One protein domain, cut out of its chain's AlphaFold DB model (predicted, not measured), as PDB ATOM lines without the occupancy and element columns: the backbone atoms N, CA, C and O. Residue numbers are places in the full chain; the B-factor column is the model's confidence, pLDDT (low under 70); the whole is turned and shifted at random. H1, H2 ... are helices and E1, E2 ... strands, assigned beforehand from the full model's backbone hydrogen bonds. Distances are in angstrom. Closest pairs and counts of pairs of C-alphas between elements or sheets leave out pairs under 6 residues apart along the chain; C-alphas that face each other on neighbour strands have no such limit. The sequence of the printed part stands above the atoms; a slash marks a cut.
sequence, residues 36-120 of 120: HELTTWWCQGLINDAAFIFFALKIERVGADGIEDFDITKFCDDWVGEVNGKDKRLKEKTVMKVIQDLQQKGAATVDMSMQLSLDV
ATOM      1  N   HIS A  36     118.474 184.928 186.060       90.50
ATOM      2  CA  HIS A  36     118.310 186.080 186.946       90.50
ATOM      3  C   HIS A  36     117.880 187.341 186.184       90.50
ATOM      4  O   HIS A  36     116.863 187.939 186.529       90.50
ATOM      5  N   GLU A  37     118.599 187.713 185.121       91.94
ATOM      6  CA  GLU A  37     118.269 188.896 184.312       91.94
ATOM      7  C   GLU A  37     116.875 188.789 183.692       91.94
ATOM      8  O   GLU A  37     116.105 189.750 183.729       91.94
ATOM      9  N   LEU A  38     116.528 187.609 183.169       93.81
ATOM     10  CA  LEU A  38     115.222 187.371 182.569       93.81
ATOM     11  C   LEU A  38     114.091 187.555 183.595       93.81
ATOM     12  O   LEU A  38     113.099 188.236 183.315       93.81
ATOM     13  N   THR A  39     114.260 187.002 184.798       94.31
ATOM     14  CA  THR A  39     113.318 187.169 185.911       94.31
ATOM     15  C   THR A  39     113.218 188.631 186.342       94.31
ATOM     16  O   THR A  39     112.109 189.130 186.542       94.31
ATOM     17  N   THR A  40     114.337 189.357 186.424       94.31
ATOM     18  CA  THR A  40     114.345 190.792 186.746       94.31
ATOM     19  C   THR A  40     113.561 191.605 185.718       94.31
ATOM     20  O   THR A  40     112.694 192.391 186.103       94.31
ATOM     21  N   TRP A  41     113.801 191.399 184.421       94.56
ATOM     22  CA  TRP A  41     113.087 192.113 183.357       94.56
ATOM     23  C   TRP A  41     111.585 191.861 183.402       94.56
ATOM     24  O   TRP A  41     110.787 192.784 183.226       94.56
ATOM     25  N   TRP A  42     111.187 190.622 183.678       96.38
ATOM     26  CA  TRP A  42     109.783 190.272 183.836       96.38
ATOM     27  C   TRP A  42     109.156 190.908 185.080       96.38
ATOM     28  O   TRP A  42     108.037 191.426 185.014       96.38
ATOM     29  N   CYS A  43     109.854 190.919 186.217       95.69
ATOM     30  CA  CYS A  43     109.369 191.548 187.449       95.69
ATOM     31  C   CYS A  43     109.205 193.062 187.301       95.69
ATOM     32  O   CYS A  43     108.216 193.622 187.767       95.69
ATOM     33  N   GLN A  44     110.127 193.703 186.585       94.50
ATOM     34  CA  GLN A  44     110.088 195.132 186.278       94.50
ATOM     35  C   GLN A  44     109.101 195.487 185.149       94.50
ATOM     36  O   GLN A  44     108.886 196.664 184.872       94.50
ATOM     37  N   GLY A  45     108.495 194.493 184.491       93.38
ATOM     38  CA  GLY A  45     107.526 194.702 183.414       93.38
ATOM     39  C   GLY A  45     108.137 195.112 182.070       93.38
ATOM     40  O   GLY A  45     107.393 195.520 181.182       93.38
ATOM     41  N   LEU A  46     109.458 194.980 181.889       94.44
ATOM     42  CA  LEU A  46     110.111 195.200 180.590       94.44
ATOM     43  C   LEU A  46     109.646 194.174 179.551       94.44
ATOM     44  O   LEU A  46     109.577 194.476 178.362       94.44
ATOM     45  N   ILE A  47     109.328 192.962 180.009       94.69
ATOM     46  CA  ILE A  47     108.767 191.892 179.188       94.69
ATOM     47  C   ILE A  47     107.483 191.359 179.821       94.69
ATOM     48  O   ILE A  47     107.341 191.300 181.045       94.69
ATOM     49  N   ASN A  48     106.537 190.964 178.971       95.12
ATOM     50  CA  ASN A  48     105.293 190.337 179.405       95.12
ATOM     51  C   ASN A  48     105.483 188.834 179.681       95.12
ATOM     52  O   ASN A  48     106.513 188.253 179.337       95.12
ATOM     53  N   ASP A  49     104.466 188.198 180.270       94.25
ATOM     54  CA  ASP A  49     104.497 186.774 180.632       94.25
ATOM     55  C   ASP A  49     104.822 185.867 179.435       94.25
ATOM     56  O   ASP A  49     105.609 184.935 179.567       94.25
ATOM     57  N   ALA A  50     104.266 186.147 178.251       92.50
ATOM     58  CA  ALA A  50     104.486 185.318 177.066       92.50
ATOM     59  C   ALA A  50     105.940 185.371 176.573       92.50
ATOM     60  O   ALA A  50     106.525 184.337 176.257       92.50
ATOM     61  N   ALA A  51     106.533 186.567 176.536       92.00
ATOM     62  CA  ALA A  51     107.939 186.745 176.194       92.00
ATOM     63  C   ALA A  51     108.846 186.087 177.242       92.00
ATOM     64  O   ALA A  51     109.790 185.389 176.879       92.00
ATOM     65  N   PHE A  52     108.526 186.254 178.528       95.12
ATOM     66  CA  PHE A  52     109.248 185.616 179.624       95.12
ATOM     67  C   PHE A  52     109.256 184.086 179.494       95.12
ATOM     68  O   PHE A  52     110.333 183.498 179.438       95.12
ATOM     69  N   ILE A  53     108.083 183.457 179.339       92.50
ATOM     70  CA  ILE A  53     107.949 182.000 179.163       92.50
ATOM     71  C   ILE A  53     108.764 181.520 177.956       92.50
ATOM     72  O   ILE A  53     109.517 180.555 178.057       92.50
ATOM     73  N   PHE A  54     108.673 182.211 176.816       89.69
ATOM     74  CA  PHE A  54     109.406 181.833 175.607       89.69
ATOM     75  C   PHE A  54     110.930 181.844 175.795       89.69
ATOM     76  O   PHE A  54     111.619 180.933 175.330       89.69
ATOM     77  N   PHE A  55     111.472 182.868 176.457       89.56
ATOM     78  CA  PHE A  55     112.909 182.941 176.718       89.56
ATOM     79  C   PHE A  55     113.352 181.959 177.808       89.56
ATOM     80  O   PHE A  55     114.421 181.369 177.667       89.56
ATOM     81  N   ALA A  56     112.530 181.720 178.830       90.56
ATOM     82  CA  ALA A  56     112.811 180.753 179.889       90.56
ATOM     83  C   ALA A  56     112.953 179.326 179.331       90.56
ATOM     84  O   ALA A  56     113.957 178.665 179.591       90.56
ATOM     85  N   LEU A  57     112.045 178.909 178.440       85.62
ATOM     86  CA  LEU A  57     112.119 177.612 177.749       85.62
ATOM     87  C   LEU A  57     113.416 177.438 176.935       85.62
ATOM     88  O   LEU A  57     113.962 176.340 176.843       85.62
ATOM     89  N   LYS A  58     113.949 178.524 176.357       81.62
ATOM     90  CA  LYS A  58     115.238 178.502 175.638       81.62
ATOM     91  C   LYS A  58     116.441 178.384 176.576       81.62
ATOM     92  O   LYS A  58     117.475 177.875 176.146       81.62
ATOM     93  N   ILE A  59     116.326 178.877 177.810       81.12
ATOM     94  CA  ILE A  59     117.380 178.791 178.828       81.12
ATOM     95  C   ILE A  59     117.426 177.384 179.430       81.12
ATOM     96  O   ILE A  59     118.513 176.821 179.520       81.12
ATOM     97  N   GLU A  60     116.273 176.801 179.771       73.62
ATOM     98  CA  GLU A  60     116.185 175.428 180.297       73.62
ATOM     99  C   GLU A  60     116.613 174.359 179.290       73.62
ATOM    100  O   GLU A  60     116.945 173.250 179.691       73.62
ATOM    101  N   ARG A  61     116.651 174.696 177.993       64.38
ATOM    102  CA  ARG A  61     116.970 173.759 176.906       64.38
ATOM    103  C   ARG A  61     116.042 172.542 176.882       64.38
ATOM    104  O   ARG A  61     116.483 171.454 176.517       64.38
ATOM    105  N   VAL A  62     114.767 172.737 177.219       59.06
ATOM    106  CA  VAL A  62     113.748 171.682 177.145       59.06
ATOM    107  C   VAL A  62     113.804 171.032 175.758       59.06
ATOM    108  O   VAL A  62     113.635 171.712 174.742       59.06
ATOM    109  N   GLY A  63     114.082 169.729 175.725       54.38
ATOM    110  CA  GLY A  63     114.166 168.943 174.495       54.38
ATOM    111  C   GLY A  63     115.493 169.006 173.724       54.38
ATOM    112  O   GLY A  63     115.536 168.607 172.561       54.38
ATOM    113  N   ALA A  64     116.582 169.495 174.330       54.69
ATOM    114  CA  ALA A  64     117.909 169.452 173.704       54.69
ATOM    115  C   ALA A  64     118.479 168.026 173.579       54.69
ATOM    116  O   ALA A  64     119.207 167.760 172.623       54.69
ATOM    117  N   ASP A  65     118.110 167.122 174.494       55.88
ATOM    118  CA  ASP A  65     118.608 165.739 174.545       55.88
ATOM    119  C   ASP A  65     117.569 164.688 174.087       55.88
ATOM    120  O   ASP A  65     117.869 163.493 174.046       55.88
ATOM    121  N   GLY A  66     116.354 165.101 173.696       55.88
ATOM    122  CA  GLY A  66     115.295 164.195 173.235       55.88
ATOM    123  C   GLY A  66     113.879 164.694 173.527       55.88
ATOM    124  O   GLY A  66     113.668 165.868 173.809       55.88
ATOM    125  N   ILE A  67     112.888 163.803 173.440       58.94
ATOM    126  CA  ILE A  67     111.522 164.108 173.892       58.94
ATOM    127  C   ILE A  67     111.517 164.005 175.419       58.94
ATOM    128  O   ILE A  67     111.657 162.908 175.955       58.94
ATOM    129  N   GLU A  68     111.363 165.136 176.099       63.72
ATOM    130  CA  GLU A  68     111.205 165.205 177.553       63.72
ATOM    131  C   GLU A  68     109.788 165.654 177.911       63.72
ATOM    132  O   GLU A  68     109.215 166.532 177.254       63.72
ATOM    133  N   ASP A  69     109.230 165.059 178.965       69.56
ATOM    134  CA  ASP A  69     107.963 165.501 179.534       69.56
ATOM    135  C   ASP A  69     108.164 166.866 180.204       69.56
ATOM    136  O   ASP A  69     108.948 167.015 181.143       69.56
ATOM    137  N   PHE A  70     107.453 167.881 179.712       79.62
ATOM    138  CA  PHE A  70     107.501 169.220 180.289       79.62
ATOM    139  C   PHE A  70     106.547 169.332 181.486       79.62
ATOM    140  O   PHE A  70     105.323 169.346 181.321       79.62
ATOM    141  N   ASP A  71     107.109 169.455 182.687       83.56
ATOM    142  CA  ASP A  71     106.353 169.663 183.922       83.56
ATOM    143  C   ASP A  71     106.054 171.159 184.140       83.56
ATOM    144  O   ASP A  71     106.909 171.951 184.544       83.56
ATOM    145  N   ILE A  72     104.803 171.546 183.871       86.56
ATOM    146  CA  ILE A  72     104.317 172.928 184.002       86.56
ATOM    147  C   ILE A  72     104.370 173.411 185.457       86.56
ATOM    148  O   ILE A  72     104.661 174.588 185.693       86.56
ATOM    149  N   THR A  73     104.070 172.539 186.419       89.00
ATOM    150  CA  THR A  73     104.030 172.900 187.839       89.00
ATOM    151  C   THR A  73     105.444 173.184 188.324       89.00
ATOM    152  O   THR A  73     105.700 174.263 188.861       89.00
ATOM    153  N   LYS A  74     106.388 172.286 188.012       86.38
ATOM    154  CA  LYS A  74     107.812 172.494 188.295       86.38
ATOM    155  C   LYS A  74     108.334 173.779 187.652       86.38
ATOM    156  O   LYS A  74     108.984 174.571 188.324       86.38
ATOM    157  N   PHE A  75     107.998 174.031 186.388       89.94
ATOM    158  CA  PHE A  75     108.395 175.263 185.707       89.94
ATOM    159  C   PHE A  75     107.884 176.522 186.427       89.94
ATOM    160  O   PHE A  75     108.621 177.493 186.590       89.94
ATOM    161  N   CYS A  76     106.630 176.523 186.890       91.94
ATOM    162  CA  CYS A  76     106.080 177.658 187.636       91.94
ATOM    163  C   CYS A  76     106.761 177.865 189.001       91.94
ATOM    164  O   CYS A  76     106.810 179.003 189.476       91.94
ATOM    165  N   ASP A  77     107.278 176.798 189.611       91.81
ATOM    166  CA  ASP A  77     107.991 176.839 190.891       91.81
ATOM    167  C   ASP A  77     109.477 177.194 190.754       91.81
ATOM    168  O   ASP A  77     110.028 177.847 191.641       91.81
ATOM    169  N   ASP A  78     110.113 176.824 189.644       89.56
ATOM    170  CA  ASP A  78     111.520 177.129 189.358       89.56
ATOM    171  C   ASP A  78     111.700 178.570 188.827       89.56
ATOM    172  O   ASP A  78     112.751 179.193 189.013       89.56
ATOM    173  N   TRP A  79     110.661 179.148 188.208       92.62
ATOM    174  CA  TRP A  79     110.669 180.505 187.641       92.62
ATOM    175  C   TRP A  79     109.846 181.497 188.466       92.62
ATOM    176  O   TRP A  79     108.842 182.058 188.014       92.62
ATOM    177  N   VAL A  80     110.315 181.749 189.689       93.81
ATOM    178  CA  VAL A  80     109.716 182.715 190.618       93.81
ATOM    179  C   VAL A  80     110.497 184.023 190.608       93.81
ATOM    180  O   VAL A  80     111.726 184.045 190.657       93.81
ATOM    181  N   GLY A  81     109.765 185.131 190.544       93.12
ATOM    182  CA  GLY A  81     110.306 186.473 190.698       93.12
ATOM    183  C   GLY A  81     109.810 187.160 191.965       93.12
ATOM    184  O   GLY A  81     108.976 186.622 192.687       93.12
ATOM    185  N   GLU A  82     110.268 188.384 192.208       93.62
ATOM    186  CA  GLU A  82     109.825 189.204 193.336       93.62
ATOM    187  C   GLU A  82     109.408 190.597 192.852       93.62
ATOM    188  O   GLU A  82     110.127 191.260 192.102       93.62
ATOM    189  N   VAL A  83     108.235 191.056 193.290       92.62
ATOM    190  CA  VAL A  83     107.751 192.421 193.067       92.62
ATOM    191  C   VAL A  83     107.292 192.997 194.399       92.62
ATOM    192  O   VAL A  83     106.351 192.494 195.008       92.62
ATOM    193  N   ASN A  84     107.931 194.084 194.838       91.00
ATOM    194  CA  ASN A  84     107.613 194.773 196.094       91.00
ATOM    195  C   ASN A  84     107.610 193.833 197.321       91.00
ATOM    196  O   ASN A  84     106.685 193.891 198.135       91.00
ATOM    197  N   GLY A  85     108.603 192.941 197.437       88.62
ATOM    198  CA  GLY A  85     108.698 191.995 198.553       88.62
ATOM    199  C   GLY A  85     107.692 190.844 198.506       88.62
ATOM    200  O   GLY A  85     107.478 190.184 199.520       88.62
ATOM    201  N   LYS A  86     107.017 190.629 197.368       92.06
ATOM    202  CA  LYS A  86     106.060 189.534 197.171       92.06
ATOM    203  C   LYS A  86     106.462 188.674 195.985       92.06
ATOM    204  O   LYS A  86     106.769 189.210 194.917       92.06
ATOM    205  N   ASP A  87     106.349 187.362 196.157       94.56
ATOM    206  CA  ASP A  87     106.518 186.393 195.079       94.56
ATOM    207  C   ASP A  87     105.600 186.728 193.898       94.56
ATOM    208  O   ASP A  87     104.370 186.796 194.017       94.56
ATOM    209  N   LYS A  88     106.210 186.888 192.728       94.06
ATOM    210  CA  LYS A  88     105.540 186.923 191.436       94.06
ATOM    211  C   LYS A  88     105.713 185.556 190.789       94.06
ATOM    212  O   LYS A  88     106.823 185.168 190.433       94.06
ATOM    213  N   ARG A  89     104.601 184.844 190.615       94.56
ATOM    214  CA  ARG A  89     104.569 183.515 189.994       94.56
ATOM    215  C   ARG A  89     103.802 183.536 188.687       94.56
ATOM    216  O   ARG A  89     102.827 184.279 188.533       94.56
ATOM    217  N   LEU A  90     104.240 182.695 187.760       94.31
ATOM    218  CA  LEU A  90     103.461 182.390 186.575       94.31
ATOM    219  C   LEU A  90     102.222 181.581 186.960       94.31
ATOM    220  O   LEU A  90     102.218 180.810 187.914       94.31
ATOM    221  N   LYS A  91     101.145 181.768 186.197       94.19
ATOM    222  CA  LYS A  91      99.962 180.912 186.293       94.19
ATOM    223  C   LYS A  91     100.120 179.768 185.305       94.19
ATOM    224  O   LYS A  91     100.323 180.033 184.121       94.19
ATOM    225  N   GLU A  92      99.905 178.534 185.750       92.06
ATOM    226  CA  GLU A  92      99.989 177.339 184.894       92.06
ATOM    227  C   GLU A  92      99.142 177.472 183.622       92.06
ATOM    228  O   GLU A  92      99.602 177.176 182.525       92.06
ATOM    229  N   LYS A  93      97.926 178.028 183.737       93.38
ATOM    230  CA  LYS A  93      97.048 178.296 182.585       93.38
ATOM    231  C   LYS A  93      97.705 179.200 181.532       93.38
ATOM    232  O   LYS A  93      97.480 179.012 180.339       93.38
ATOM    233  N   THR A  94      98.482 180.193 181.960       94.00
ATOM    234  CA  THR A  94      99.211 181.088 181.052       94.00
ATOM    235  C   THR A  94     100.357 180.342 180.375       94.00
ATOM    236  O   THR A  94     100.502 180.447 179.161       94.00
ATOM    237  N   VAL A  95     101.120 179.554 181.138       90.81
ATOM    238  CA  VAL A  95     102.226 178.733 180.618       90.81
ATOM    239  C   VAL A  95     101.720 177.736 179.580       90.81
ATOM    240  O   VAL A  95     102.206 177.721 178.452       90.81
ATOM    241  N   MET A  96     100.667 176.989 179.914       90.56
ATOM    242  CA  MET A  96     100.030 176.023 179.023       90.56
ATOM    243  C   MET A  96      99.570 176.670 177.714       90.56
ATOM    244  O   MET A  96      99.844 176.143 176.638       90.56
ATOM    245  N   LYS A  97      98.921 177.838 177.793       92.19
ATOM    246  CA  LYS A  97      98.480 178.571 176.603       92.19
ATOM    247  C   LYS A  97      99.661 178.966 175.713       92.19
ATOM    248  O   LYS A  97      99.610 178.746 174.509       92.19
ATOM    249  N   VAL A  98     100.723 179.531 176.289       89.62
ATOM    250  CA  VAL A  98     101.899 179.966 175.517       89.62
ATOM    251  C   VAL A  98     102.586 178.775 174.847       89.62
ATOM    252  O   VAL A  98     102.977 178.880 173.689       89.62
ATOM    253  N   ILE A  99     102.689 177.634 175.530       86.75
ATOM    254  CA  ILE A  99     103.259 176.410 174.952       86.75
ATOM    255  C   ILE A  99     102.407 175.907 173.786       86.75
ATOM    256  O   ILE A  99     102.953 175.621 172.723       86.75
ATOM    257  N   GLN A 100     101.083 175.859 173.944       86.38
ATOM    258  CA  GLN A 100     100.173 175.479 172.858       86.38
ATOM    259  C   GLN A 100     100.297 176.425 171.657       86.38
ATOM    260  O   GLN A 100     100.412 175.964 170.522       86.38
ATOM    261  N   ASP A 101     100.354 177.739 171.895       87.06
ATOM    262  CA  ASP A 101     100.544 178.741 170.842       87.06
ATOM    263  C   ASP A 101     101.893 178.540 170.116       87.06
ATOM    264  O   ASP A 101     101.977 178.678 168.892       87.06
ATOM    265  N   LEU A 102     102.963 178.192 170.842       83.38
ATOM    266  CA  LEU A 102     104.277 177.895 170.262       83.38
ATOM    267  C   LEU A 102     104.274 176.597 169.450       83.38
ATOM    268  O   LEU A 102     104.849 176.574 168.363       83.38
ATOM    269  N   GLN A 103     103.608 175.547 169.931       82.06
ATOM    270  CA  GLN A 103     103.453 174.284 169.205       82.06
ATOM    271  C   GLN A 103     102.680 174.484 167.899       82.06
ATOM    272  O   GLN A 103     103.113 174.006 166.852       82.06
ATOM    273  N   GLN A 104     101.588 175.254 167.927       80.25
ATOM    274  CA  GLN A 104     100.818 175.593 166.727       80.25
ATOM    275  C   GLN A 104     101.645 176.400 165.721       80.25
ATOM    276  O   GLN A 104     101.614 176.120 164.525       80.25
ATOM    277  N   LYS A 105     102.431 177.377 166.193       78.19
ATOM    278  CA  LYS A 105     103.349 178.139 165.332       78.19
ATOM    279  C   LYS A 105     104.470 177.272 164.765       78.19
ATOM    280  O   LYS A 105     104.845 177.458 163.609       78.19
ATOM    281  N   GLY A 106     104.996 176.339 165.556       66.81
ATOM    282  CA  GLY A 106     105.980 175.358 165.108       66.81
ATOM    283  C   GLY A 106     105.427 174.488 163.984       66.81
ATOM    284  O   GLY A 106     106.031 174.428 162.918       66.81
ATOM    285  N   ALA A 107     104.238 173.914 164.179       59.69
ATOM    286  CA  ALA A 107     103.537 173.134 163.161       59.69
ATOM    287  C   ALA A 107     103.293 173.947 161.877       59.69
ATOM    288  O   ALA A 107     103.669 173.508 160.795       59.69
ATOM    289  N   ALA A 108     102.788 175.180 161.999       50.16
ATOM    290  CA  ALA A 108     102.574 176.063 160.852       50.16
ATOM    291  C   ALA A 108     103.875 176.401 160.098       50.16
ATOM    292  O   ALA A 108     103.880 176.507 158.873       50.16
ATOM    293  N   THR A 109     104.990 176.561 160.817       62.91
ATOM    294  CA  THR A 109     106.302 176.830 160.205       62.91
ATOM    295  C   THR A 109     106.817 175.610 159.433       62.91
ATOM    296  O   THR A 109     107.374 175.766 158.347       62.91
ATOM    297  N   VAL A 110     106.608 174.400 159.962       53.53
ATOM    298  CA  VAL A 110     106.967 173.141 159.290       53.53
ATOM    299  C   VAL A 110     106.122 172.932 158.032       53.53
ATOM    300  O   VAL A 110     106.691 172.682 156.971       53.53
ATOM    301  N   ASP A 111     104.802 173.117 158.115       49.53
ATOM    302  CA  ASP A 111     103.895 172.980 156.967       49.53
ATOM    303  C   ASP A 111     104.258 173.951 155.832       49.53
ATOM    304  O   ASP A 111     104.335 173.560 154.666       49.53
ATOM    305  N   MET A 112     104.563 175.210 156.167       45.19
ATOM    306  CA  MET A 112     104.992 176.217 155.193       45.19
ATOM    307  C   MET A 112     106.356 175.875 154.570       45.19
ATOM    308  O   MET A 112     106.553 176.059 153.369       45.19
ATOM    309  N   SER A 113     107.292 175.338 155.360       53.88
ATOM    310  CA  SER A 113     108.578 174.856 154.845       53.88
ATOM    311  C   SER A 113     108.406 173.669 153.891       53.88
ATOM    312  O   SER A 113     109.127 173.590 152.897       53.88
ATOM    313  N   MET A 114     107.471 172.752 154.164       48.03
ATOM    314  CA  MET A 114     107.173 171.626 153.272       48.03
ATOM    315  C   MET A 114     106.531 172.089 151.963       48.03
ATOM    316  O   MET A 114     106.951 171.634 150.904       48.03
ATOM    317  N   GLN A 115     105.580 173.030 152.015       52.31
ATOM    318  CA  GLN A 115     104.967 173.611 150.812       52.31
ATOM    319  C   GLN A 115     106.016 174.256 149.897       52.31
ATOM    320  O   GLN A 115     106.082 173.934 148.716       52.31
ATOM    321  N   LEU A 116     106.919 175.068 150.458       53.97
ATOM    322  CA  LEU A 116     108.007 175.696 149.695       53.97
ATOM    323  C   LEU A 116     109.024 174.693 149.126       53.97
ATOM    324  O   LEU A 116     109.712 175.010 148.162       53.97
ATOM    325  N   SER A 117     109.141 173.503 149.722       58.06
ATOM    326  CA  SER A 117     110.066 172.456 149.262       58.06
ATOM    327  C   SER A 117     109.470 171.556 148.172       58.06
ATOM    328  O   SER A 117     110.220 170.853 147.504       58.06
ATOM    329  N   LEU A 118     108.142 171.541 148.022       52.22
ATOM    330  CA  LEU A 118     107.415 170.726 147.040       52.22
ATOM    331  C   LEU A 118     107.076 171.493 145.751       52.22
ATOM    332  O   LEU A 118     106.796 170.859 144.739       52.22
ATOM    333  N   ASP A 119     107.134 172.828 145.776       47.06
ATOM    334  CA  ASP A 119     106.932 173.713 144.616       47.06
ATOM    335  C   ASP A 119     108.227 173.960 143.792       47.06
ATOM    336  O   ASP A 119     108.354 174.987 143.119       47.06
ATOM    337  N   VAL A 120     109.198 173.033 143.829       44.97
ATOM    338  CA  VAL A 120     110.454 173.071 143.042       44.97
ATOM    339  C   VAL A 120     110.537 171.901 142.070       44.97
ATOM    340  O   VAL A 120     110.319 170.751 142.510       44.97
TER     341      VAL A 120
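Overview. This is residues 36 to 120 of the 120 residues of an uncharacterized protein of Leptolyngbyaceae cyanobacterium CCMR0081 (UniProt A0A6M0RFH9). A small hairpin of two strands, E1 and E2, forms one end of a small compact body with three short helices, H1, H2 and H3; the long helix H4 packs on H2 and H3 near its start and runs away as an arm, its residues 103 to 118 sticking out. The 85 printed residues hold H1, H2, H3, E1, E2, H4 in that order, mostly helix, with the two strands antiparallel. The whole is loose, with a radius of gyration of the C-alphas of 15.8 A, and spans 58 by 27 by 22 A, the arm making much of the length.

Arrangement. E1, residues 81 to 83, and E2, residues 86 to 88, form an antiparallel hairpin; N 81 and O 88 are 2.9 A apart and N 88 and O 81 2.8 A, within hydrogen-bond range. H1, residues 36 to 43, has its closest C-alphas to E1 at Thr 39 and Gly 81, 5.7 A. H2, residues 49 to 60, touches H1 in a helical hairpin, at a shallow tilt of 13 degrees, opposite ways; the closest C-alphas, of Trp 42 and Phe 52, are 6.3 A apart. H4, residues 92 to 118, touches H2 with its residues 94 to 98 alone, about perpendicular at 73 degrees, closest at the C-alphas of Ala 50 and Val 98, 6.1 A. H3, residues 72 to 78, touches residues 92 to 96 of H4 alone, at a steep tilt of 65 degrees, opposite ways, closest at the C-alphas of Ile 72 and Glu 92, 6.2 A. H2 and H3 are near each other, while E1 and H4 are apart. Every O i to N i+4 pair is within hydrogen-bond range in H1, H3 and H4, and 7 of 8 in H2.

Along the chain. H4 is 39.1 A long, ending at C-alpha 118 (107.415, 170.726, 147.040). H2 is 16.3 A and H1 10.5 A, which begins at C-alpha 36 (118.310, 186.080, 186.946).

Size, cuts and confidence. The C-alphas of Gly 85 and Val 120, the two farthest apart, are 58.7 A apart. The printed part has no cut; the link from H2 to H3 is long, and its residues 63 to 69 stand free. Confidence is under 70 in residues 61 to 69 and 106 to 120.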